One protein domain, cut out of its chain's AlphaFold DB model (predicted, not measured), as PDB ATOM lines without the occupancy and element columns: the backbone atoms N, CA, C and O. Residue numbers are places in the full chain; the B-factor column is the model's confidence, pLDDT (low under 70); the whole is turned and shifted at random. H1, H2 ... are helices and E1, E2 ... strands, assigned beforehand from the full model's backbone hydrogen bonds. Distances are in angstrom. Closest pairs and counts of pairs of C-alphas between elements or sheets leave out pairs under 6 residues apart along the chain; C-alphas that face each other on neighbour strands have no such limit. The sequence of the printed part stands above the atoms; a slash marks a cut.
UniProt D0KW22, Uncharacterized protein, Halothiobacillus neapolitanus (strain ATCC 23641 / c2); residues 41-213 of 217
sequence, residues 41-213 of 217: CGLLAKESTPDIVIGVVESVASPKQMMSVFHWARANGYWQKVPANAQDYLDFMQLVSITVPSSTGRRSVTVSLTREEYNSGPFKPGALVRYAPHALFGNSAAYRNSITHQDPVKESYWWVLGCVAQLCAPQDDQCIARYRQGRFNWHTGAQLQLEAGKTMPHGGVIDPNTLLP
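Overview. This is residues 41 to 213 of the 217 residues of an uncharacterized protein of Halothiobacillus neapolitanus (strain ATCC 23641 / c2) (UniProt D0KW22). A strongly twisted sheet of six strands folds round on itself into a rough, incompletely closed barrel, in which E1, bending by 84 degrees at residue 57, joins the hairpin of E2 and E3 to the pair of E4 and E5. H1, H2, H3 and H5 gather toward one end of the long axis, with H4 off the sheet; E6, H6 and residues 186 to 213, which hold no named element, lie toward the other. The printed part has 173 residues with six named helices and six named strands, in the order E1 H1 H2 E2 E3 H3 E4 H4 H5 E5 H6 E6. The class is mixed, helices and strands, and each neighbour pair of the branched sheet is antiparallel. The whole is compact, with a radius of gyration of the C-alphas of 15.5 A, and its outline is rounded, with spans of 42 by 32 by 31 A.

Arrangement. E1, residues 51 to 60, has three neighbours in staggered pairing: E6, residues 182 to 185, and E2, residues 93 to 102, on one side, and E4, residues 128 to 133, on the other side. N 52 and O 184 are 2.8 A apart, N 58 and O 97 are 2.8 A apart, and N 55 and O 129 are 3.1 A apart, each within hydrogen-bond range. H1, residues 63 to 75, is on the sheet but only grazes it with its residues 63 to 69. H1 touches H2, residues 86 to 92, at a steep tilt of 61 degrees, opposite ways; their closest C-alphas, of Pro 63 and Leu 90, are 6.7 A apart. E2 forms a hairpin with E3, residues 105 to 114, at 158 degrees, with N 98 and O 109 2.8 A apart. H3, residues 115 to 120, is on the sheet at a height of 8.2 A and only just lies over E3, with 3 of its C-alphas there, slantwise to the strands at 43 degrees on the local plane. H4, residues 141 to 144, is not on the sheet. H5, residues 152 to 158, only grazes the sheet with its residues 157 to 158. E4 and E5, residues 162 to 168, are neighbours at 159 degrees, with N 130 and O 165 2.9 A apart. E3 and E5 come closest at the C-alphas of Leu 113 and Gly 162, 5.5 A apart. H6, residues 173 to 176, is on the sheet; its closest C-alpha to E5 is that of Cys 175, 5.8 A from that of Cys 168. Every O i to N i+4 pair is within hydrogen-bond range in H1, H2 and H3; H5 has 1 of 3, beside 3 of 4 O i to N i+3 pairs, and H4 and H6 are too short for an O i to N i+4 pair.

Along the chain. E1 begins at C-alpha 51, at (64.243, 164.863, -2.716), and measures 20.8 A from first to last C-alpha. H1 measures 18.3 A and H2 10.0 A. E2 measures 26.4 A and E3 29.4 A, the latter ending at C-alpha 114, at (49.458, 166.000, -13.187). H3 measures 8.6 A, E4 17.1 A, H4 5.0 A, H5 10.1 A, E5 18.3 A and H6 4.9 A. E6 measures 10.1 A and ends at C-alpha 185, at (68.778, 166.168, -1.098).

Size, cuts and confidence. The printed part, residues 41 to 213, has no cut. The two C-alphas farthest apart, those of Gln 87 and His 202, are 44.1 A apart. No link between named elements is long. Residues 183 to 184 of E6 pair antiparallel with residues 191 to 192. The mean pLDDT of the printed part is 90.2, and the model's confidence is under 70 at residues 135 to 142, 144 to 145 and 149.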
ATOM      1  N   CYS A  41      55.988 148.982  -6.381       92.62
ATOM      2  CA  CYS A  41      55.633 149.870  -7.484       92.62
ATOM      3  C   CYS A  41      56.667 150.982  -7.758       92.62
ATOM      4  O   CYS A  41      56.322 151.973  -8.396       92.62
ATOM      5  N   GLY A  42      57.902 150.879  -7.264       92.56
ATOM      6  CA  GLY A  42      58.938 151.907  -7.377       92.56
ATOM      7  C   GLY A  42      58.695 153.171  -6.540       92.56
ATOM      8  O   GLY A  42      59.296 154.204  -6.834       92.56
ATOM      9  N   LEU A  43      57.806 153.154  -5.539       94.06
ATOM     10  CA  LEU A  43      57.539 154.327  -4.694       94.06
ATOM     11  C   LEU A  43      58.612 154.491  -3.604       94.06
ATOM     12  O   LEU A  43      58.829 153.595  -2.795       94.06
ATOM     13  N   LEU A  44      59.251 155.667  -3.543       92.88
ATOM     14  CA  LEU A  44      60.332 155.959  -2.580       92.88
ATOM     15  C   LEU A  44      59.855 156.502  -1.223       92.88
ATOM     16  O   LEU A  44      60.639 156.576  -0.277       92.88
ATOM     17  N   ALA A  45      58.604 156.953  -1.131       90.88
ATOM     18  CA  ALA A  45      58.034 157.556   0.069       90.88
ATOM     19  C   ALA A  45      56.513 157.352   0.108       90.88
ATOM     20  O   ALA A  45      55.891 157.134  -0.928       90.88
ATOM     21  N   LYS A  46      55.921 157.448   1.310       91.12
ATOM     22  CA  LYS A  46      54.464 157.317   1.522       91.12
ATOM     23  C   LYS A  46      53.639 158.372   0.791       91.12
ATOM     24  O   LYS A  46      52.496 158.104   0.449       91.12
ATOM     25  N   GLU A  47      54.219 159.544   0.594       89.06
ATOM     26  CA  GLU A  47      53.678 160.653  -0.192       89.06
ATOM     27  C   GLU A  47      54.720 160.997  -1.278       89.06
ATOM     28  O   GLU A  47      55.509 160.135  -1.672       89.06
ATOM     29  N   SER A  48      54.797 162.242  -1.742       87.81
ATOM     30  CA  SER A  48      55.930 162.701  -2.552       87.81
ATOM     31  C   SER A  48      57.265 162.568  -1.810       87.81
ATOM     32  O   SER A  48      57.382 162.945  -0.640       87.81
ATOM     33  N   THR A  49      58.301 162.074  -2.497       89.31
ATOM     34  CA  THR A  49      59.664 162.084  -1.941       89.31
ATOM     35  C   THR A  49      60.155 163.531  -1.822       89.31
ATOM     36  O   THR A  49      60.038 164.271  -2.793       89.31
ATOM     37  N   PRO A  50      60.717 163.975  -0.681       91.31
ATOM     38  CA  PRO A  50      61.152 165.365  -0.492       91.31
ATOM     39  C   PRO A  50      62.456 165.702  -1.244       91.31
ATOM     40  O   PRO A  50      63.051 166.754  -1.036       91.31
ATOM     41  N   ASP A  51      62.928 164.805  -2.100       94.81
ATOM     42  CA  ASP A  51      64.243 164.863  -2.716       94.81
ATOM     43  C   ASP A  51      64.141 165.044  -4.227       94.81
ATOM     44  O   ASP A  51      63.143 164.693  -4.860       94.81
ATOM     45  N   ILE A  52      65.217 165.548  -4.821       96.38
ATOM     46  CA  ILE A  52      65.381 165.549  -6.271       96.38
ATOM     47  C   ILE A  52      65.693 164.120  -6.702       96.38
ATOM     48  O   ILE A  52      66.566 163.472  -6.123       96.38
ATOM     49  N   VAL A  53      65.037 163.640  -7.754       97.81
ATOM     50  CA  VAL A  53      65.400 162.371  -8.397       97.81
ATOM     51  C   VAL A  53      65.717 162.639  -9.859       97.81
ATOM     52  O   VAL A  53      64.908 163.223 -10.569       97.81
ATOM     53  N   ILE A  54      66.902 162.237 -10.311       98.31
ATOM     54  CA  ILE A  54      67.331 162.360 -11.708       98.31
ATOM     55  C   ILE A  54      67.519 160.954 -12.262       98.31
ATOM     56  O   ILE A  54      68.323 160.177 -11.739       98.31
ATOM     57  N   GLY A  55      66.787 160.633 -13.323       97.81
ATOM     58  CA  GLY A  55      66.757 159.297 -13.905       97.81
ATOM     59  C   GLY A  55      66.334 159.311 -15.365       97.81
ATOM     60  O   GLY A  55      65.939 160.342 -15.911       97.81
ATOM     61  N   VAL A  56      66.453 158.153 -16.002       97.75
ATOM     62  CA  VAL A  56      66.077 157.961 -17.407       97.75
ATOM     63  C   VAL A  56      64.672 157.388 -17.464       97.75
ATOM     64  O   VAL A  56      64.399 156.416 -16.772       97.75
ATOM     65  N   VAL A  57      63.789 157.954 -18.280       97.88
ATOM     66  CA  VAL A  57      62.428 157.442 -18.470       97.88
ATOM     67  C   VAL A  57      62.492 156.022 -19.016       97.88
ATOM     68  O   VAL A  57      63.024 155.783 -20.098       97.88
ATOM     69  N   GLU A  58      61.921 155.091 -18.267       96.00
ATOM     70  CA  GLU A  58      61.780 153.695 -18.658       96.00
ATOM     71  C   GLU A  58      60.441 153.479 -19.357       96.00
ATOM     72  O   GLU A  58      60.371 152.919 -20.449       96.00
ATOM     73  N   SER A  59      59.363 153.973 -18.742       96.00
ATOM     74  CA  SER A  59      58.011 153.849 -19.274       96.00
ATOM     75  C   SER A  59      57.058 154.884 -18.678       96.00
ATOM     76  O   SER A  59      57.308 155.480 -17.630       96.00
ATOM     77  N   VAL A  60      55.932 155.081 -19.358       96.44
ATOM     78  CA  VAL A  60      54.796 155.874 -18.881       96.44
ATOM     79  C   VAL A  60      53.658 154.908 -18.568       96.44
ATOM     80  O   VAL A  60      53.360 154.032 -19.380       96.44
ATOM     81  N   ALA A  61      53.037 155.034 -17.394       96.25
ATOM     82  CA  ALA A  61      52.011 154.091 -16.960       96.25
ATOM     83  C   ALA A  61      50.758 154.164 -17.840       96.25
ATOM     84  O   ALA A  61      50.187 155.237 -18.050       96.25
ATOM     85  N   SER A  62      50.282 152.998 -18.269       94.69
ATOM     86  CA  SER A  62      48.922 152.823 -18.782       94.69
ATOM     87  C   SER A  62      47.875 152.994 -17.666       94.69
ATOM     88  O   SER A  62      48.211 152.819 -16.490       94.69
ATOM     89  N   PRO A  63      46.586 153.222 -17.994       94.62
ATOM     90  CA  PRO A  63      45.520 153.284 -16.990       94.62
ATOM     91  C   PRO A  63      45.465 152.044 -16.085       94.62
ATOM     92  O   PRO A  63      45.292 152.156 -14.876       94.62
ATOM     93  N   LYS A  64      45.700 150.847 -16.643       93.50
ATOM     94  CA  LYS A  64      45.741 149.598 -15.867       93.50
ATOM     95  C   LYS A  64      46.891 149.586 -14.852       93.50
ATOM     96  O   LYS A  64      46.694 149.166 -13.715       93.50
ATOM     97  N   GLN A  65      48.080 150.040 -15.249       95.44
ATOM     98  CA  GLN A  65      49.229 150.139 -14.343       95.44
ATOM     99  C   GLN A  65      48.995 151.201 -13.276       95.44
ATOM    100  O   GLN A  65      49.213 150.924 -12.104       95.44
ATOM    101  N   MET A  66      48.479 152.371 -13.656       95.56
ATOM    102  CA  MET A  66      48.097 153.414 -12.706       95.56
ATOM    103  C   MET A  66      47.138 152.877 -11.638       95.56
ATOM    104  O   MET A  66      47.396 153.030 -10.449       95.56
ATOM    105  N   MET A  67      46.086 152.162 -12.046       94.56
ATOM    106  CA  MET A  67      45.154 151.521 -11.116       94.56
ATOM    107  C   MET A  67      45.833 150.514 -10.185       94.56
ATOM    108  O   MET A  67      45.561 150.500  -8.985       94.56
ATOM    109  N   SER A  68      46.746 149.699 -10.716       93.88
ATOM    110  CA  SER A  68      47.531 148.762  -9.909       93.88
ATOM    111  C   SER A  68      48.360 149.489  -8.847       93.88
ATOM    112  O   SER A  68      48.336 149.096  -7.681       93.88
ATOM    113  N   VAL A  69      49.055 150.568  -9.227       95.50
ATOM    114  CA  VAL A  69      49.858 151.369  -8.294       95.50
ATOM    115  C   VAL A  69      48.973 152.035  -7.245       95.50
ATOM    116  O   VAL A  69      49.292 151.964  -6.064       95.50
ATOM    117  N   PHE A  70      47.842 152.625  -7.638       94.62
ATOM    118  CA  PHE A  70      46.905 153.265  -6.714       94.62
ATOM    119  C   PHE A  70      46.379 152.299  -5.652       94.62
ATOM    120  O   PHE A  70      46.450 152.587  -4.456       94.62
ATOM    121  N   HIS A  71      45.892 151.127  -6.066       93.62
ATOM    122  CA  HIS A  71      45.388 150.128  -5.129       93.62
ATOM    123  C   HIS A  71      46.486 149.599  -4.208       93.62
ATOM    124  O   HIS A  71      46.271 149.513  -2.996       93.62
ATOM    125  N   TRP A  72      47.665 149.293  -4.755       95.31
ATOM    126  CA  TRP A  72      48.796 148.835  -3.955       95.31
ATOM    127  C   TRP A  72      49.242 149.898  -2.946       95.31
ATOM    128  O   TRP A  72      49.395 149.586  -1.766       95.31
ATOM    129  N   ALA A  73      49.390 151.154  -3.380       94.62
ATOM    130  CA  ALA A  73      49.812 152.262  -2.531       94.62
ATOM    131  C   ALA A  73      48.870 152.402  -1.329       94.62
ATOM    132  O   ALA A  73      49.307 152.343  -0.177       94.62
ATOM    133  N   ARG A  74      47.561 152.465  -1.584       93.12
ATOM    134  CA  ARG A  74      46.555 152.563  -0.521       93.12
ATOM    135  C   ARG A  74      46.582 151.376   0.437       93.12
ATOM    136  O   ARG A  74      46.540 151.588   1.648       93.12
ATOM    137  N   ALA A  75      46.659 150.151  -0.088       94.00
ATOM    138  CA  ALA A  75      46.685 148.932   0.721       94.00
ATOM    139  C   ALA A  75      47.919 148.853   1.639       94.00
ATOM    140  O   ALA A  75      47.854 148.239   2.699       94.00
ATOM    141  N   ASN A  76      49.018 149.514   1.265       94.62
ATOM    142  CA  ASN A  76      50.278 149.515   2.010       94.62
ATOM    143  C   ASN A  76      50.510 150.804   2.823       94.62
ATOM    144  O   ASN A  76      51.621 151.060   3.292       94.62
ATOM    145  N   GLY A  77      49.479 151.636   3.010       92.81
ATOM    146  CA  GLY A  77      49.577 152.850   3.829       92.81
ATOM    147  C   GLY A  77      50.290 154.028   3.154       92.81
ATOM    148  O   GLY A  77      50.662 154.982   3.840       92.81
ATOM    149  N   TYR A  78      50.489 153.972   1.836       93.69
ATOM    150  CA  TYR A  78      50.893 155.104   1.002       93.69
ATOM    151  C   TYR A  78      49.641 155.892   0.591       93.69
ATOM    152  O   TYR A  78      48.524 155.363   0.625       93.69
ATOM    153  N   TRP A  79      49.832 157.161   0.226       91.56
ATOM    154  CA  TRP A  79      48.819 158.044  -0.364       91.56
ATOM    155  C   TRP A  79      47.499 158.090   0.417       91.56
ATOM    156  O   TRP A  79      46.418 158.181  -0.158       91.56
ATOM    157  N   GLN A  80      47.565 158.022   1.751       89.62
ATOM    158  CA  GLN A  80      46.370 157.983   2.605       89.62
ATOM    159  C   GLN A  80      45.554 159.276   2.530       89.62
ATOM    160  O   GLN A  80      44.355 159.264   2.800       89.62
ATOM    161  N   LYS A  81      46.199 160.385   2.152       84.19
ATOM    162  CA  LYS A  81      45.542 161.676   1.936       84.19
ATOM    163  C   LYS A  81      44.811 161.755   0.599       84.19
ATOM    164  O   LYS A  81      43.922 162.586   0.468       84.19
ATOM    165  N   VAL A  82      45.153 160.899  -0.364       87.38
ATOM    166  CA  VAL A  82      44.501 160.862  -1.674       87.38
ATOM    167  C   VAL A  82      43.112 160.209  -1.545       87.38
ATOM    168  O   VAL A  82      42.976 159.175  -0.880       87.38
ATOM    169  N   PRO A  83      42.060 160.773  -2.165       87.62
ATOM    170  CA  PRO A  83      40.704 160.252  -2.135       87.62
ATOM    171  C   PRO A  83      40.570 158.784  -2.546       87.62
ATOM    172  O   PRO A  83      41.310 158.268  -3.378       87.62
ATOM    173  N   ALA A  84      39.543 158.144  -1.974       86.19
ATOM    174  CA  ALA A  84      38.895 156.889  -2.393       86.19
ATOM    175  C   ALA A  84      38.796 156.640  -3.901       86.19
ATOM    176  O   ALA A  84      38.840 155.503  -4.376       86.19
ATOM    177  N   ASN A  85      38.556 157.726  -4.629       86.50
ATOM    178  CA  ASN A  85      38.022 157.673  -5.968       86.50
ATOM    179  C   ASN A  85      39.120 157.386  -6.996       86.50
ATOM    180  O   ASN A  85      39.893 158.258  -7.382       86.50
ATOM    181  N   ALA A  86      39.140 156.140  -7.457       80.69
ATOM    182  CA  ALA A  86      40.018 155.668  -8.514       80.69
ATOM    183  C   ALA A  86      39.855 156.422  -9.846       80.69
ATOM    184  O   ALA A  86      40.833 156.582 -10.573       80.69
ATOM    185  N   GLN A  87      38.639 156.868 -10.176       85.00
ATOM    186  CA  GLN A  87      38.375 157.552 -11.440       85.00
ATOM    187  C   GLN A  87      39.014 158.944 -11.441       85.00
ATOM    188  O   GLN A  87      39.798 159.251 -12.335       85.00
ATOM    189  N   ASP A  88      38.790 159.724 -10.380       85.06
ATOM    190  CA  ASP A  88      39.406 161.050 -10.224       85.06
ATOM    191  C   ASP A  88      40.942 160.958 -10.247       85.06
ATOM    192  O   ASP A  88      41.619 161.821 -10.804       85.06
ATOM    193  N   TYR A  89      41.500 159.882  -9.683       88.25
ATOM    194  CA  TYR A  89      42.934 159.601  -9.722       88.25
ATOM    195  C   TYR A  89      43.457 159.411 -11.158       88.25
ATOM    196  O   TYR A  89      44.493 159.983 -11.511       88.25
ATOM    197  N   LEU A  90      42.757 158.636 -11.994       89.12
ATOM    198  CA  LEU A  90      43.142 158.412 -13.394       89.12
ATOM    199  C   LEU A  90      43.031 159.679 -14.243       89.12
ATOM    200  O   LEU A  90      43.860 159.898 -15.131       89.12
ATOM    201  N   ASP A  91      42.025 160.502 -13.964       88.44
ATOM    202  CA  ASP A  91      41.780 161.737 -14.703       88.44
ATOM    203  C   ASP A  91      42.800 162.825 -14.332       88.44
ATOM    204  O   ASP A  91      43.181 163.640 -15.177       88.44
ATOM    205  N   PHE A  92      43.288 162.815 -13.087       89.69
ATOM    206  CA  PHE A  92      44.142 163.874 -12.563       89.69
ATOM    207  C   PHE A  92      45.645 163.582 -12.631       89.69
ATOM    208  O   PHE A  92      46.438 164.498 -12.865       89.69
ATOM    209  N   MET A  93      46.069 162.333 -12.431       92.50
ATOM    210  CA  MET A  93      47.487 161.981 -12.331       92.50
ATOM    211  C   MET A  93      48.033 161.339 -13.610       92.50
ATOM    212  O   MET A  93      47.320 160.764 -14.428       92.50
ATOM    213  N   GLN A  94      49.352 161.386 -13.754       96.12
ATOM    214  CA  GLN A  94      50.108 160.506 -14.632       96.12
ATOM    215  C   GLN A  94      51.311 159.966 -13.858       96.12
ATOM    216  O   GLN A  94      51.960 160.696 -13.109       96.12
ATOM    217  N   LEU A  95      51.609 158.678 -14.040       96.81
ATOM    218  CA  LEU A  95      52.814 158.057 -13.494       96.81
ATOM    219  C   LEU A  95      53.845 157.818 -14.594       96.81
ATOM    220  O   LEU A  95      53.509 157.380 -15.699       96.81
ATOM    221  N   VAL A  96      55.103 158.075 -14.260       97.56
ATOM    222  CA  VAL A  96      56.268 157.815 -15.102       97.56
ATOM    223  C   VAL A  96      57.244 156.988 -14.283       97.56
ATOM    224  O   VAL A  96      57.542 157.324 -13.139       97.56
ATOM    225  N   SER A  97      57.734 155.899 -14.860       97.50
ATOM    226  CA  SER A  97      58.807 155.122 -14.266       97.50
ATOM    227  C   SER A  97      60.137 155.623 -14.813       97.50
ATOM    228  O   SER A  97      60.308 155.746 -16.028       97.50
ATOM    229  N   ILE A  98      61.065 155.937 -13.916       97.44
ATOM    230  CA  ILE A  98      62.415 156.374 -14.244       97.44
ATOM    231  C   ILE A  98      63.421 155.395 -13.657       97.44
ATOM    232  O   ILE A  98      63.366 155.047 -12.481       97.44
ATOM    233  N   THR A  99      64.374 154.961 -14.465       96.31
ATOM    234  CA  THR A  99      65.464 154.121 -14.003       96.31
ATOM    235  C   THR A  99      66.566 154.985 -13.391       96.31
ATOM    236  O   THR A  99      67.087 155.903 -14.036       96.31
ATOM    237  N   VAL A 100      66.967 154.651 -12.167       95.38
ATOM    238  CA  VAL A 100      67.969 155.368 -11.371       95.38
ATOM    239  C   VAL A 100      69.074 154.395 -10.929       95.38
ATOM    240  O   VAL A 100      68.771 153.247 -10.593       95.38
ATOM    241  N   PRO A 101      70.357 154.803 -10.913       92.38
ATOM    242  CA  PRO A 101      71.420 153.997 -10.316       92.38
ATOM    243  C   PRO A 101      71.181 153.725  -8.823       92.38
ATOM    244  O   PRO A 101      70.793 154.621  -8.069       92.38
ATOM    245  N   SER A 102      71.469 152.503  -8.386       88.25
ATOM    246  CA  SER A 102      71.371 152.037  -7.002       88.25
ATOM    247  C   SER A 102      72.631 151.257  -6.603       88.25
ATOM    248  O   SER A 102      73.499 150.977  -7.429       88.25
ATOM    249  N   SER A 103      72.754 150.883  -5.325       80.69
ATOM    250  CA  SER A 103      73.887 150.080  -4.840       80.69
ATOM    251  C   SER A 103      73.957 148.677  -5.449       80.69
ATOM    252  O   SER A 103      75.015 148.062  -5.414       80.69
ATOM    253  N   THR A 104      72.845 148.168  -5.980       81.88
ATOM    254  CA  THR A 104      72.731 146.823  -6.563       81.88
ATOM    255  C   THR A 104      72.557 146.854  -8.082       81.88
ATOM    256  O   THR A 104      72.224 145.832  -8.667       81.88
ATOM    257  N   GLY A 105      72.764 148.007  -8.728       87.50
ATOM    258  CA  GLY A 105      72.632 148.164 -10.175       87.50
ATOM    259  C   GLY A 105      71.735 149.338 -10.548       87.50
ATOM    260  O   GLY A 105      72.046 150.494 -10.258       87.50
ATOM    261  N   ARG A 106      70.634 149.052 -11.238       90.44
ATOM    262  CA  ARG A 106      69.630 150.041 -11.641       90.44
ATOM    263  C   ARG A 106      68.282 149.642 -11.053       90.44
ATOM    264  O   ARG A 106      68.007 148.458 -10.941       90.44
ATOM    265  N   ARG A 107      67.483 150.630 -10.661       92.19
ATOM    266  CA  ARG A 107      66.154 150.447 -10.063       92.19
ATOM    267  C   ARG A 107      65.148 151.355 -10.745       92.19
ATOM    268  O   ARG A 107      65.467 152.511 -11.036       92.19
ATOM    269  N   SER A 108      63.940 150.854 -10.939       94.44
ATOM    270  CA  SER A 108      62.812 151.642 -11.433       94.44
ATOM    271  C   SER A 108      62.155 152.395 -10.278       94.44
ATOM    272  O   SER A 108      61.772 151.804  -9.268       94.44
ATOM    273  N   VAL A 109      62.019 153.707 -10.436       95.69
ATOM    274  CA  VAL A 109      61.368 154.620  -9.496       95.69
ATOM    275  C   VAL A 109      60.130 155.195 -10.160       95.69
ATOM    276  O   VAL A 109      60.202 155.705 -11.274       95.69
ATOM    277  N   THR A 110      58.998 155.152  -9.474       96.62
ATOM    278  CA  THR A 110      57.764 155.779  -9.935       96.62
ATOM    279  C   THR A 110      57.711 157.217  -9.450       96.62
ATOM    280  O   THR A 110      57.749 157.486  -8.250       96.62
ATOM    281  N   VAL A 111      57.598 158.137 -10.401       96.12
ATOM    282  CA  VAL A 111      57.350 159.558 -10.166       96.12
ATOM    283  C   VAL A 111      55.996 159.945 -10.748       96.12
ATOM    284  O   VAL A 111      55.487 159.316 -11.679       96.12
ATOM    285  N   SER A 112      55.403 160.979 -10.176       94.50
ATOM    286  CA  SER A 112      54.022 161.383 -10.420       94.50
ATOM    287  C   SER A 112      53.953 162.875 -10.712       94.50
ATOM    288  O   SER A 112      54.570 163.688 -10.023       94.50
ATOM    289  N   LEU A 113      53.170 163.215 -11.730       93.88
ATOM    290  CA  LEU A 113      52.845 164.573 -12.153       93.88
ATOM    291  C   LEU A 113      51.358 164.648 -12.510       93.88
ATOM    292  O   LEU A 113      50.677 163.618 -12.581       93.88
ATOM    293  N   THR A 114      50.833 165.853 -12.704       92.00
ATOM    294  CA  THR A 114      49.458 166.000 -13.187       92.00
ATOM    295  C   THR A 114      49.353 165.531 -14.637       92.00
ATOM    296  O   THR A 114      50.307 165.602 -15.420       92.00
ATOM    297  N   ARG A 115      48.166 165.067 -15.031       91.94
ATOM    298  CA  ARG A 115      47.900 164.695 -16.422       91.94
ATOM    299  C   ARG A 115      47.992 165.899 -17.363       91.94
ATOM    300  O   ARG A 115      48.405 165.745 -18.507       91.94
ATOM    301  N   GLU A 116      47.666 167.090 -16.867       89.44
ATOM    302  CA  GLU A 116      47.844 168.357 -17.580       89.44
ATOM    303  C   GLU A 116      49.322 168.627 -17.904       89.44
ATOM    304  O   GLU A 116      49.665 168.805 -19.075       89.44
ATOM    305  N   GLU A 117      50.209 168.572 -16.901       89.69
ATOM    306  CA  GLU A 117      51.656 168.737 -17.098       89.69
ATOM    307  C   GLU A 117      52.194 167.705 -18.093       89.69
ATOM    308  O   GLU A 117      52.924 168.062 -19.018       89.69
ATOM    309  N   TYR A 118      51.782 166.441 -17.966       94.56
ATOM    310  CA  TYR A 118      52.174 165.397 -18.909       94.56
ATOM    311  C   TYR A 118      51.699 165.689 -20.339       94.56
ATOM    312  O   TYR A 118      52.481 165.579 -21.280       94.56
ATOM    313  N   ASN A 119      50.437 166.079 -20.525       93.31
ATOM    314  CA  ASN A 119      49.876 166.344 -21.850       93.31
ATOM    315  C   ASN A 119      50.513 167.571 -22.525       93.31
ATOM    316  O   ASN A 119      50.541 167.632 -23.753       93.31
ATOM    317  N   SER A 120      51.045 168.520 -21.747       90.75
ATOM    318  CA  SER A 120      51.784 169.675 -22.276       90.75
ATOM    319  C   SER A 120      53.127 169.292 -22.914       90.75
ATOM    320  O   SER A 120      53.600 169.968 -23.828       90.75
ATOM    321  N   GLY A 121      53.725 168.183 -22.467       91.50
ATOM    322  CA  GLY A 121      55.000 167.676 -22.962       91.50
ATOM    323  C   GLY A 121      55.199 166.201 -22.613       91.50
ATOM    324  O   GLY A 121      55.922 165.902 -21.661       91.50
ATOM    325  N   PRO A 122      54.592 165.267 -23.373       93.56
ATOM    326  CA  PRO A 122      54.672 163.846 -23.064       93.56
ATOM    327  C   PRO A 122      56.105 163.315 -23.124       93.56
ATOM    328  O   PRO A 122      56.828 163.529 -24.101       93.56
ATOM    329  N   PHE A 123      56.507 162.567 -22.097       93.81
ATOM    330  CA  PHE A 123      57.838 161.968 -22.044       93.81
ATOM    331  C   PHE A 123      57.957 160.748 -22.952       93.81
ATOM    332  O   PHE A 123      57.041 159.932 -23.063       93.81
ATOM    333  N   LYS A 124      59.139 160.584 -23.544       93.81
ATOM    334  CA  LYS A 124      59.504 159.392 -24.313       93.81
ATOM    335  C   LYS A 124      60.488 158.530 -23.516       93.81
ATOM    336  O   LYS A 124      61.370 159.097 -22.864       93.81
ATOM    337  N   PRO A 125      60.396 157.190 -23.595       96.00
ATOM    338  CA  PRO A 125      61.435 156.308 -23.073       96.00
ATOM    339  C   PRO A 125      62.832 156.714 -23.560       96.00
ATOM    340  O   PRO A 125      63.004 157.125 -24.709       96.00
ATOM    341  N   GLY A 126      63.817 156.633 -22.670       96.44
ATOM    342  CA  GLY A 126      65.197 157.057 -22.909       96.44
ATOM    343  C   GLY A 126      65.483 158.535 -22.625       96.44
ATOM    344  O   GLY A 126      66.652 158.907 -22.551       96.44
ATOM    345  N   ALA A 127      64.467 159.383 -22.432       98.12
ATOM    346  CA  ALA A 127      64.681 160.773 -22.033       98.12
ATOM    347  C   ALA A 127      65.253 160.855 -20.609       98.12
ATOM    348  O   ALA A 127      64.829 160.111 -19.725       98.12
ATOM    349  N   LEU A 128      66.171 161.789 -20.356       98.38
ATOM    350  CA  LEU A 128      66.602 162.091 -18.990       98.38
ATOM    351  C   LEU A 128      65.648 163.113 -18.386       98.38
ATOM    352  O   LEU A 128      65.433 164.176 -18.969       98.38
ATOM    353  N   VAL A 129      65.116 162.820 -17.206       98.31
ATOM    354  CA  VAL A 129      64.195 163.703 -16.492       98.31
ATOM    355  C   VAL A 129      64.681 163.972 -15.075       98.31
ATOM    356  O   VAL A 129      65.422 163.185 -14.479       98.31
ATOM    357  N   ARG A 130      64.219 165.091 -14.524       97.06
ATOM    358  CA  ARG A 130      64.235 165.360 -13.089       97.06
ATOM    359  C   ARG A 130      62.831 165.224 -12.525       97.06
ATOM    360  O   ARG A 130      61.882 165.641 -13.178       97.06
ATOM    361  N   TYR A 131      62.736 164.754 -11.295       96.69
ATOM    362  CA  TYR A 131      61.602 164.937 -10.404       96.69
ATOM    363  C   TYR A 131      62.001 165.882  -9.269       96.69
ATOM    364  O   TYR A 131      63.111 165.783  -8.738       96.69
ATOM    365  N   ALA A 132      61.081 166.763  -8.886       92.75
ATOM    366  CA  ALA A 132      61.170 167.627  -7.716       92.75
ATOM    367  C   ALA A 132      59.807 167.698  -7.002       92.75
ATOM    368  O   ALA A 132      58.798 167.909  -7.673       92.75
ATOM    369  N   PRO A 133      59.726 167.567  -5.669       86.75
ATOM    370  CA  PRO A 133      58.445 167.532  -4.962       86.75
ATOM    371  C   PRO A 133      57.686 168.857  -5.013       86.75
ATOM    372  O   PRO A 133      58.245 169.910  -4.723       86.75
ATOM    373  N   HIS A 134      56.373 168.789  -5.237       81.06
ATOM    374  CA  HIS A 134      55.471 169.934  -5.079       81.06
ATOM    375  C   HIS A 134      55.270 170.329  -3.608       81.06
ATOM    376  O   HIS A 134      55.210 171.511  -3.265       81.06
ATOM    377  N   ALA A 135      55.225 169.333  -2.720       64.38
ATOM    378  CA  ALA A 135      54.934 169.490  -1.296       64.38
ATOM    379  C   ALA A 135      55.902 170.421  -0.537       64.38
ATOM    380  O   ALA A 135      55.506 171.034   0.453       64.38
ATOM    381  N   LEU A 136      57.152 170.565  -0.995       62.53
ATOM    382  CA  LEU A 136      58.124 171.472  -0.367       62.53
ATOM    383  C   LEU A 136      57.881 172.947  -0.704       62.53
ATOM    384  O   LEU A 136      58.417 173.830  -0.039       62.53
ATOM    385  N   PHE A 137      57.039 173.225  -1.695       58.81
ATOM    386  CA  PHE A 137      56.649 174.572  -2.081       58.81
ATOM    387  C   PHE A 137      55.377 175.043  -1.353       58.81
ATOM    388  O   PHE A 137      54.594 175.790  -1.939       58.81
ATOM    389  N   GLY A 138      55.124 174.601  -0.114       54.50
ATOM    390  CA  GLY A 138      53.940 174.988   0.668       54.50
ATOM    391  C   GLY A 138      53.656 176.496   0.604       54.50
ATOM    392  O   GLY A 138      54.565 177.306   0.765       54.50
ATOM    393  N   ASN A 139      52.411 176.872   0.283       56.78
ATOM    394  CA  ASN A 139      51.986 178.252  -0.008       56.78
ATOM    395  C   ASN A 139      52.961 179.065  -0.897       56.78
ATOM    396  O   ASN A 139      53.141 180.272  -0.728       56.78
ATOM    397  N   SER A 140      53.627 178.426  -1.855       65.25
ATOM    398  CA  SER A 140      54.379 179.121  -2.902       65.25
ATOM    399  C   SER A 140      53.437 179.730  -3.937       65.25
ATOM    400  O   SER A 140      52.259 179.381  -4.016       65.25
ATOM    401  N   ALA A 141      53.965 180.610  -4.792       59.50
ATOM    402  CA  ALA A 141      53.228 181.068  -5.968       59.50
ATOM    403  C   ALA A 141      52.830 179.897  -6.887       59.50
ATOM    404  O   ALA A 141      51.726 179.901  -7.416       59.50
ATOM    405  N   ALA A 142      53.684 178.873  -7.017       68.12
ATOM    406  CA  ALA A 142      53.382 177.675  -7.798       68.12
ATOM    407  C   ALA A 142      52.190 176.898  -7.219       68.12
ATOM    408  O   ALA A 142      51.291 176.526  -7.963       68.12
ATOM    409  N   TYR A 143      52.138 176.725  -5.895       70.50
ATOM    410  CA  TYR A 143      50.993 176.110  -5.223       70.50
ATOM    411  C   TYR A 143      49.734 176.972  -5.376       70.50
ATOM    412  O   TYR A 143      48.729 176.460  -5.853       70.50
ATOM    413  N   ARG A 144      49.787 178.281  -5.077       68.62
ATOM    414  CA  ARG A 144      48.618 179.183  -5.172       68.62
ATOM    415  C   ARG A 144      48.017 179.279  -6.573       68.62
ATOM    416  O   ARG A 144      46.813 179.463  -6.701       68.62
ATOM    417  N   ASN A 145      48.858 179.175  -7.599       66.75
ATOM    418  CA  ASN A 145      48.446 179.233  -8.999       66.75
ATOM    419  C   ASN A 145      48.164 177.845  -9.591       66.75
ATOM    420  O   ASN A 145      47.826 177.747 -10.767       66.75
ATOM    421  N   SER A 146      48.341 176.772  -8.817       72.00
ATOM    422  CA  SER A 146      48.049 175.425  -9.291       72.00
ATOM    423  C   SER A 146      46.542 175.222  -9.428       72.00
ATOM    424  O   SER A 146      45.754 175.712  -8.616       72.00
ATOM    425  N   ILE A 147      46.147 174.383 -10.386       71.31
ATOM    426  CA  ILE A 147      44.764 173.908 -10.539       71.31
ATOM    427  C   ILE A 147      44.241 173.165  -9.290       71.31
ATOM    428  O   ILE A 147      43.044 172.914  -9.166       71.31
ATOM    429  N   THR A 148      45.131 172.816  -8.352       70.75
ATOM    430  CA  THR A 148      44.795 172.103  -7.115       70.75
ATOM    431  C   THR A 148      44.384 173.005  -5.954       70.75
ATOM    432  O   THR A 148      43.687 172.536  -5.066       70.75
ATOM    433  N   HIS A 149      44.773 174.285  -5.934       69.50
ATOM    434  CA  HIS A 149      44.677 175.122  -4.727       69.50
ATOM    435  C   HIS A 149      43.247 175.466  -4.283       69.50
ATOM    436  O   HIS A 149      43.010 175.704  -3.103       69.50
ATOM    437  N   GLN A 150      42.296 175.521  -5.215       75.88
ATOM    438  CA  GLN A 150      40.921 175.965  -4.943       75.88
ATOM    439  C   GLN A 150      39.914 174.812  -4.845       75.88
ATOM    440  O   GLN A 150      38.726 175.044  -4.633       75.88
ATOM    441  N   ASP A 151      40.379 173.576  -5.000       80.88
ATOM    442  CA  ASP A 151      39.556 172.375  -4.979       80.88
ATOM    443  C   ASP A 151      40.150 171.419  -3.934       80.88
ATOM    444  O   ASP A 151      41.201 170.828  -4.188       80.88
ATOM    445  N   PRO A 152      39.507 171.248  -2.762       77.56
ATOM    446  CA  PRO A 152      40.038 170.419  -1.678       77.56
ATOM    447  C   PRO A 152      40.332 168.971  -2.089       77.56
ATOM    448  O   PRO A 152      41.232 168.332  -1.541       77.56
ATOM    449  N   VAL A 153      39.586 168.441  -3.067       79.88
ATOM    450  CA  VAL A 153      39.819 167.100  -3.609       79.88
ATOM    451  C   VAL A 153      41.093 167.109  -4.444       79.88
ATOM    452  O   VAL A 153      41.940 166.243  -4.254       79.88
ATOM    453  N   LYS A 154      41.297 168.103  -5.311       80.25
ATOM    454  CA  LYS A 154      42.532 168.214  -6.106       80.25
ATOM    455  C   LYS A 154      43.756 168.556  -5.258       80.25
ATOM    456  O   LYS A 154      44.843 168.053  -5.530       80.25
ATOM    457  N   GLU A 155      43.584 169.348  -4.205       82.75
ATOM    458  CA  GLU A 155      44.644 169.699  -3.256       82.75
ATOM    459  C   GLU A 155      45.250 168.458  -2.595       82.75
ATOM    460  O   GLU A 155      46.460 168.380  -2.387       82.75
ATOM    461  N   SER A 156      44.436 167.440  -2.316       84.69
ATOM    462  CA  SER A 156      44.925 166.187  -1.739       84.69
ATOM    463  C   SER A 156      45.998 165.500  -2.601       84.69
ATOM    464  O   SER A 156      46.943 164.917  -2.064       84.69
ATOM    465  N   TYR A 157      45.903 165.633  -3.929       87.12
ATOM    466  CA  TYR A 157      46.866 165.075  -4.870       87.12
ATOM    467  C   TYR A 157      48.176 165.867  -4.893       87.12
ATOM    468  O   TYR A 157      49.223 165.291  -5.175       87.12
ATOM    469  N   TRP A 158      48.171 167.158  -4.536       84.69
ATOM    470  CA  TRP A 158      49.383 167.990  -4.492       84.69
ATOM    471  C   TRP A 158      50.505 167.355  -3.655       84.69
ATOM    472  O   TRP A 158      51.685 167.444  -3.993       84.69
ATOM    473  N   TRP A 159      50.130 166.655  -2.583       84.94
ATOM    474  CA  TRP A 159      51.052 166.010  -1.649       84.94
ATOM    475  C   TRP A 159      51.736 164.758  -2.194       84.94
ATOM    476  O   TRP A 159      52.762 164.355  -1.648       84.94
ATOM    477  N   VAL A 160      51.195 164.168  -3.261       88.88
ATOM    478  CA  VAL A 160      51.747 162.980  -3.934       88.88
ATOM    479  C   VAL A 160      52.295 163.294  -5.317       88.88
ATOM    480  O   VAL A 160      52.706 162.384  -6.029       88.88
ATOM    481  N   LEU A 161      52.292 164.566  -5.715       90.50
ATOM    482  CA  LEU A 161      52.783 165.042  -6.999       90.50
ATOM    483  C   LEU A 161      54.147 165.726  -6.876       90.50
ATOM    484  O   LEU A 161      54.564 166.202  -5.812       90.50
ATOM    485  N   GLY A 162      54.846 165.793  -8.000       90.75
ATOM    486  CA  GLY A 162      56.010 166.640  -8.173       90.75
ATOM    487  C   GLY A 162      56.147 167.129  -9.605       90.75
ATOM    488  O   GLY A 162      55.490 166.648 -10.524       90.75
ATOM    489  N   CYS A 163      57.051 168.082  -9.780       90.38
ATOM    490  CA  CYS A 163      57.419 168.607 -11.074       90.38
ATOM    491  C   CYS A 163      58.366 167.604 -11.729       90.38
ATOM    492  O   CYS A 163      59.505 167.426 -11.277       90.38
ATOM    493  N   VAL A 164      57.892 166.950 -12.786       95.38
ATOM    494  CA  VAL A 164      58.726 166.113 -13.649       95.38
ATOM    495  C   VAL A 164      59.064 166.917 -14.895       95.38
ATOM    496  O   VAL A 164      58.170 167.367 -15.602       95.38
ATOM    497  N   ALA A 165      60.351 167.126 -15.166       95.00
ATOM    498  CA  ALA A 165      60.795 167.908 -16.317       95.00
ATOM    499  C   ALA A 165      61.890 167.176 -17.090       95.00
ATOM    500  O   ALA A 165      62.831 166.642 -16.497       95.00
ATOM    501  N   GLN A 166      61.784 167.189 -18.417       97.31
ATOM    502  CA  GLN A 166      62.811 166.645 -19.297       97.31
ATOM    503  C   GLN A 166      64.044 167.552 -19.301       97.31
ATOM    504  O   GLN A 166      63.945 168.756 -19.521       97.31
ATOM    505  N   LEU A 167      65.204 166.947 -19.061       97.19
ATOM    506  CA  LEU A 167      66.518 167.581 -19.138       97.19
ATOM    507  C   LEU A 167      67.173 167.334 -20.494       97.19
ATOM    508  O   LEU A 167      67.730 168.252 -21.084       97.19
ATOM    509  N   CYS A 168      67.082 166.097 -20.984       98.19
ATOM    510  CA  CYS A 168      67.687 165.671 -22.241       98.19
ATOM    511  C   CYS A 168      66.690 164.850 -23.055       98.19
ATOM    512  O   CYS A 168      65.900 164.084 -22.495       98.19
ATOM    513  N   ALA A 169      66.753 164.995 -24.377       97.31
ATOM    514  CA  ALA A 169      66.022 164.128 -25.290       97.31
ATOM    515  C   ALA A 169      66.547 162.680 -25.204       97.31
ATOM    516  O   ALA A 169      67.688 162.462 -24.783       97.31
ATOM    517  N   PRO A 170      65.745 161.679 -25.608       96.88
ATOM    518  CA  PRO A 170      66.245 160.319 -25.764       96.88
ATOM    519  C   PRO A 170      67.475 160.284 -26.676       96.88
ATOM    520  O   PRO A 170      67.483 160.959 -27.702       96.88
ATOM    521  N   GLN A 171      68.476 159.474 -26.316       94.06
ATOM    522  CA  GLN A 171      69.711 159.248 -27.093       94.06
ATOM    523  C   GLN A 171      70.635 160.472 -27.243       94.06
ATOM    524  O   GLN A 171      71.639 160.401 -27.948       94.06
ATOM    525  N   ASP A 172      70.353 161.590 -26.566       97.31
ATOM    526  CA  ASP A 172      71.298 162.706 -26.460       97.31
ATOM    527  C   ASP A 172      72.353 162.399 -25.385       97.31
ATOM    528  O   ASP A 172      72.333 162.938 -24.274       97.31
ATOM    529  N   ASP A 173      73.264 161.479 -25.705       95.75
ATOM    530  CA  ASP A 173      74.277 160.973 -24.773       95.75
ATOM    531  C   ASP A 173      75.195 162.087 -24.250       95.75
ATOM    532  O   ASP A 173      75.632 162.052 -23.096       95.75
ATOM    533  N   GLN A 174      75.442 163.115 -25.069       97.31
ATOM    534  CA  GLN A 174      76.232 164.279 -24.674       97.31
ATOM    535  C   GLN A 174      75.515 165.100 -23.604       97.31
ATOM    536  O   GLN A 174      76.136 165.478 -22.609       97.31
ATOM    537  N   CYS A 175      74.215 165.361 -23.767       98.00
ATOM    538  CA  CYS A 175      73.420 166.006 -22.731       98.00
ATOM    539  C   CYS A 175      73.349 165.139 -21.471       98.00
ATOM    540  O   CYS A 175      73.612 165.632 -20.373       98.00
ATOM    541  N   ILE A 176      73.056 163.842 -21.620       96.69
ATOM    542  CA  ILE A 176      72.882 162.910 -20.497       96.69
ATOM    543  C   ILE A 176      74.147 162.847 -19.635       96.69
ATOM    544  O   ILE A 176      74.053 162.911 -18.408       96.69
ATOM    545  N   ALA A 177      75.328 162.800 -20.257       95.75
ATOM    546  CA  ALA A 177      76.614 162.737 -19.564       95.75
ATOM    547  C   ALA A 177      76.916 163.965 -18.682       95.75
ATOM    548  O   ALA A 177      77.757 163.886 -17.784       95.75
ATOM    549  N   ARG A 178      76.233 165.101 -18.894       96.12
ATOM    550  CA  ARG A 178      76.411 166.318 -18.079       96.12
ATOM    551  C   ARG A 178      75.773 166.209 -16.699       96.12
ATOM    552  O   ARG A 178      76.164 166.950 -15.797       96.12
ATOM    553  N   TYR A 179      74.797 165.323 -16.528       97.19
ATOM    554  CA  TYR A 179      74.016 165.203 -15.303       97.19
ATOM    555  C   TYR A 179      74.421 163.965 -14.506       97.19
ATOM    556  O   TYR A 179      74.692 162.897 -15.052       97.19
ATOM    557  N   ARG A 180      74.408 164.083 -13.174       96.19
ATOM    558  CA  ARG A 180      74.483 162.909 -12.296       96.19
ATOM    559  C   ARG A 180      73.075 162.363 -12.075       96.19
ATOM    560  O   ARG A 180      72.200 163.088 -11.613       96.19
ATOM    561  N   GLN A 181      72.882 161.080 -12.363       97.12
ATOM    562  CA  GLN A 181      71.659 160.349 -12.026       97.12
ATOM    563  C   GLN A 181      71.701 159.896 -10.560       97.12
ATOM    564  O   GLN A 181      72.772 159.581 -10.037       97.12
ATOM    565  N   GLY A 182      70.548 159.851  -9.898       97.19
ATOM    566  CA  GLY A 182      70.449 159.489  -8.484       97.19
ATOM    567  C   GLY A 182      69.307 160.192  -7.754       97.19
ATOM    568  O   GLY A 182      68.533 160.944  -8.345       97.19
ATOM    569  N   ARG A 183      69.243 159.964  -6.440       97.50
ATOM    570  CA  ARG A 183      68.431 160.730  -5.489       97.50
ATOM    571  C   ARG A 183      69.333 161.739  -4.784       97.50
ATOM    572  O   ARG A 183      70.412 161.372  -4.323       97.50
ATOM    573  N   PHE A 184      68.907 162.991  -4.688       96.81
ATOM    574  CA  PHE A 184      69.695 164.081  -4.120       96.81
ATOM    575  C   PHE A 184      68.847 164.907  -3.168       96.81
ATOM    576  O   PHE A 184      67.703 165.239  -3.467       96.81
ATOM    577  N   ASN A 185      69.434 165.283  -2.040       94.94
ATOM    578  CA  ASN A 185      68.778 166.168  -1.098       94.94
ATOM    579  C   ASN A 185      68.436 167.504  -1.772       94.94
ATOM    580  O   ASN A 185      69.315 168.152  -2.340       94.94
ATOM    581  N   TRP A 186      67.181 167.936  -1.657       92.12
ATOM    582  CA  TRP A 186      66.684 169.158  -2.299       92.12
ATOM    583  C   TRP A 186      67.473 170.423  -1.923       92.12
ATOM    584  O   TRP A 186      67.706 171.283  -2.764       92.12
ATOM    585  N   HIS A 187      67.917 170.544  -0.671       90.62
ATOM    586  CA  HIS A 187      68.563 171.767  -0.185       90.62
ATOM    587  C   HIS A 187      70.072 171.783  -0.421       90.62
ATOM    588  O   HIS A 187      70.647 172.816  -0.757       90.62
ATOM    589  N   THR A 188      70.728 170.644  -0.213       93.75
ATOM    590  CA  THR A 188      72.197 170.557  -0.234       93.75
ATOM    591  C   THR A 188      72.744 169.989  -1.539       93.75
ATOM    592  O   THR A 188      73.925 170.161  -1.828       93.75
ATOM    593  N   GLY A 189      71.911 169.287  -2.313       94.81
ATOM    594  CA  GLY A 189      72.320 168.558  -3.512       94.81
ATOM    595  C   GLY A 189      73.200 167.341  -3.226       94.81
ATOM    596  O   GLY A 189      73.733 166.742  -4.159       94.81
ATOM    597  N   ALA A 190      73.378 166.966  -1.955       96.81
ATOM    598  CA  ALA A 190      74.129 165.781  -1.574       96.81
ATOM    599  C   ALA A 190      73.394 164.515  -2.029       96.81
ATOM    600  O   ALA A 190      72.185 164.381  -1.821       96.81
ATOM    601  N   GLN A 191      74.123 163.580  -2.637       96.88
ATOM    602  CA  GLN A 191      73.553 162.311  -3.067       96.88
ATOM    603  C   GLN A 191      73.115 161.471  -1.865       96.88
ATOM    604  O   GLN A 191      73.837 161.320  -0.872       96.88
ATOM    605  N   LEU A 192      71.925 160.903  -1.990       96.44
ATOM    606  CA  LEU A 192      71.285 160.055  -1.006       96.44
ATOM    607  C   LEU A 192      71.265 158.610  -1.502       96.44
ATOM    608  O   LEU A 192      71.193 158.343  -2.703       96.44
ATOM    609  N   GLN A 193      71.277 157.669  -0.564       94.75
ATOM    610  CA  GLN A 193      70.914 156.287  -0.847       94.75
ATOM    611  C   GLN A 193      69.479 156.263  -1.377       94.75
ATOM    612  O   GLN A 193      68.594 156.853  -0.755       94.75
ATOM    613  N   LEU A 194      69.257 155.578  -2.503       93.50
ATOM    614  CA  LEU A 194      67.984 155.619  -3.227       93.50
ATOM    615  C   LEU A 194      66.789 155.293  -2.319       93.50
ATOM    616  O   LEU A 194      65.872 156.103  -2.208       93.50
ATOM    617  N   GLU A 195      66.862 154.176  -1.595       89.38
ATOM    618  CA  GLU A 195      65.782 153.692  -0.726       89.38
ATOM    619  C   GLU A 195      65.753 154.402   0.625       89.38
ATOM    620  O   GLU A 195      64.732 154.935   1.048       89.38
ATOM    621  N   ALA A 196      66.898 154.425   1.313       89.88
ATOM    622  CA  ALA A 196      66.959 154.873   2.698       89.88
ATOM    623  C   ALA A 196      66.889 156.402   2.848       89.88
ATOM    624  O   ALA A 196      66.726 156.886   3.966       89.88
ATOM    625  N   GLY A 197      67.102 157.166   1.768       91.62
ATOM    626  CA  GLY A 197      67.157 158.631   1.807       91.62
ATOM    627  C   GLY A 197      68.311 159.192   2.648       91.62
ATOM    628  O   GLY A 197      68.342 160.382   2.944       91.62
ATOM    629  N   LYS A 198      69.269 158.353   3.059       94.62
ATOM    630  CA  LYS A 198      70.421 158.757   3.876       94.62
ATOM    631  C   LYS A 198      71.536 159.302   2.998       94.62
ATOM    632  O   LYS A 198      71.854 158.700   1.973       94.62
ATOM    633  N   THR A 199      72.177 160.383   3.431       94.75
ATOM    634  CA  THR A 199      73.342 160.948   2.740       94.75
ATOM    635  C   THR A 199      74.436 159.903   2.569       94.75
ATOM    636  O   THR A 199      74.825 159.227   3.521       94.75
ATOM    637  N   MET A 200      74.950 159.777   1.348       93.62
ATOM    638  CA  MET A 200      76.059 158.880   1.040       93.62
ATOM    639  C   MET A 200      77.393 159.555   1.398       93.62
ATOM    640  O   MET A 200      77.721 160.577   0.787       93.62
ATOM    641  N   PRO A 201      78.221 158.980   2.297       87.81
ATOM    642  CA  PRO A 201      79.506 159.572   2.690       87.81
ATOM    643  C   PRO A 201      80.421 159.903   1.500       87.81
ATOM    644  O   PRO A 201      81.075 160.946   1.471       87.81
ATOM    645  N   HIS A 202      80.382 159.080   0.447       87.06
ATOM    646  CA  HIS A 202      81.163 159.249  -0.786       87.06
ATOM    647  C   HIS A 202      80.315 159.522  -2.045       87.06
ATOM    648  O   HIS A 202      80.818 159.421  -3.157       87.06
ATOM    649  N   GLY A 203      79.035 159.891  -1.892       90.75
ATOM    650  CA  GLY A 203      78.155 160.212  -3.024       90.75
ATOM    651  C   GLY A 203      78.449 161.553  -3.715       90.75
ATOM    652  O   GLY A 203      79.017 162.476  -3.139       90.75
ATOM    653  N   GLY A 204      78.036 161.709  -4.966       93.56
ATOM    654  CA  GLY A 204      78.158 162.972  -5.688       93.56
ATOM    655  C   GLY A 204      77.426 164.139  -5.012       93.56
ATOM    656  O   GLY A 204      76.596 163.965  -4.120       93.56
ATOM    657  N   VAL A 205      77.735 165.351  -5.465       96.25
ATOM    658  CA  VAL A 205      76.981 166.560  -5.122       96.25
ATOM    659  C   VAL A 205      76.562 167.232  -6.423       96.25
ATOM    660  O   VAL A 205      77.359 167.314  -7.367       96.25
ATOM    661  N   ILE A 206      75.317 167.687  -6.476       96.94
ATOM    662  CA  ILE A 206      74.800 168.546  -7.542       96.94
ATOM    663  C   ILE A 206      74.480 169.933  -6.985       96.94
ATOM    664  O   ILE A 206      74.313 170.124  -5.786       96.94
ATOM    665  N   ASP A 207      74.399 170.918  -7.862       95.44
ATOM    666  CA  ASP A 207      73.709 172.169  -7.587       95.44
ATOM    667  C   ASP A 207      72.191 171.922  -7.654       95.44
ATOM    668  O   ASP A 207      71.718 171.534  -8.716       95.44
ATOM    669  N   PRO A 208      71.392 172.137  -6.597       91.88
ATOM    670  CA  PRO A 208      69.948 171.895  -6.678       91.88
ATOM    671  C   PRO A 208      69.199 172.790  -7.676       91.88
ATOM    672  O   PRO A 208      68.132 172.412  -8.154       91.88
ATOM    673  N   ASN A 209      69.752 173.958  -8.017       89.44
ATOM    674  CA  ASN A 209      69.125 174.899  -8.941       89.44
ATOM    675  C   ASN A 209      69.448 174.552 -10.397       89.44
ATOM    676  O   ASN A 209      68.557 174.548 -11.244       89.44
ATOM    677  N   THR A 210      70.719 174.258 -10.695       93.75
ATOM    678  CA  THR A 210      71.162 173.954 -12.073       93.75
ATOM    679  C   THR A 210      71.175 172.461 -12.392       93.75
ATOM    680  O   THR A 210      71.204 172.081 -13.560       93.75
ATOM    681  N   LEU A 211      71.141 171.612 -11.360       95.81
ATOM    682  CA  LEU A 211      71.240 170.145 -11.392       95.81
ATOM    683  C   LEU A 211      72.577 169.615 -11.904       95.81
ATOM    684  O   LEU A 211      72.767 168.406 -12.046       95.81
ATOM    685  N   LEU A 212      73.518 170.518 -12.169       96.56
ATOM    686  CA  LEU A 212      74.838 170.161 -12.643       96.56
ATOM    687  C   LEU A 212      75.721 169.708 -11.475       96.56
ATOM    688  O   LEU A 212      75.569 170.180 -10.344       96.56
ATOM    689  N   PRO A 213      76.674 168.805 -11.735       95.88
ATOM    690  CA  PRO A 213      77.685 168.407 -10.768       95.88
ATOM    691  C   PRO A 213      78.421 169.589 -10.130       95.88
ATOM    692  O   PRO A 213      78.885 170.484 -10.832       95.88
TER     693      PRO A 213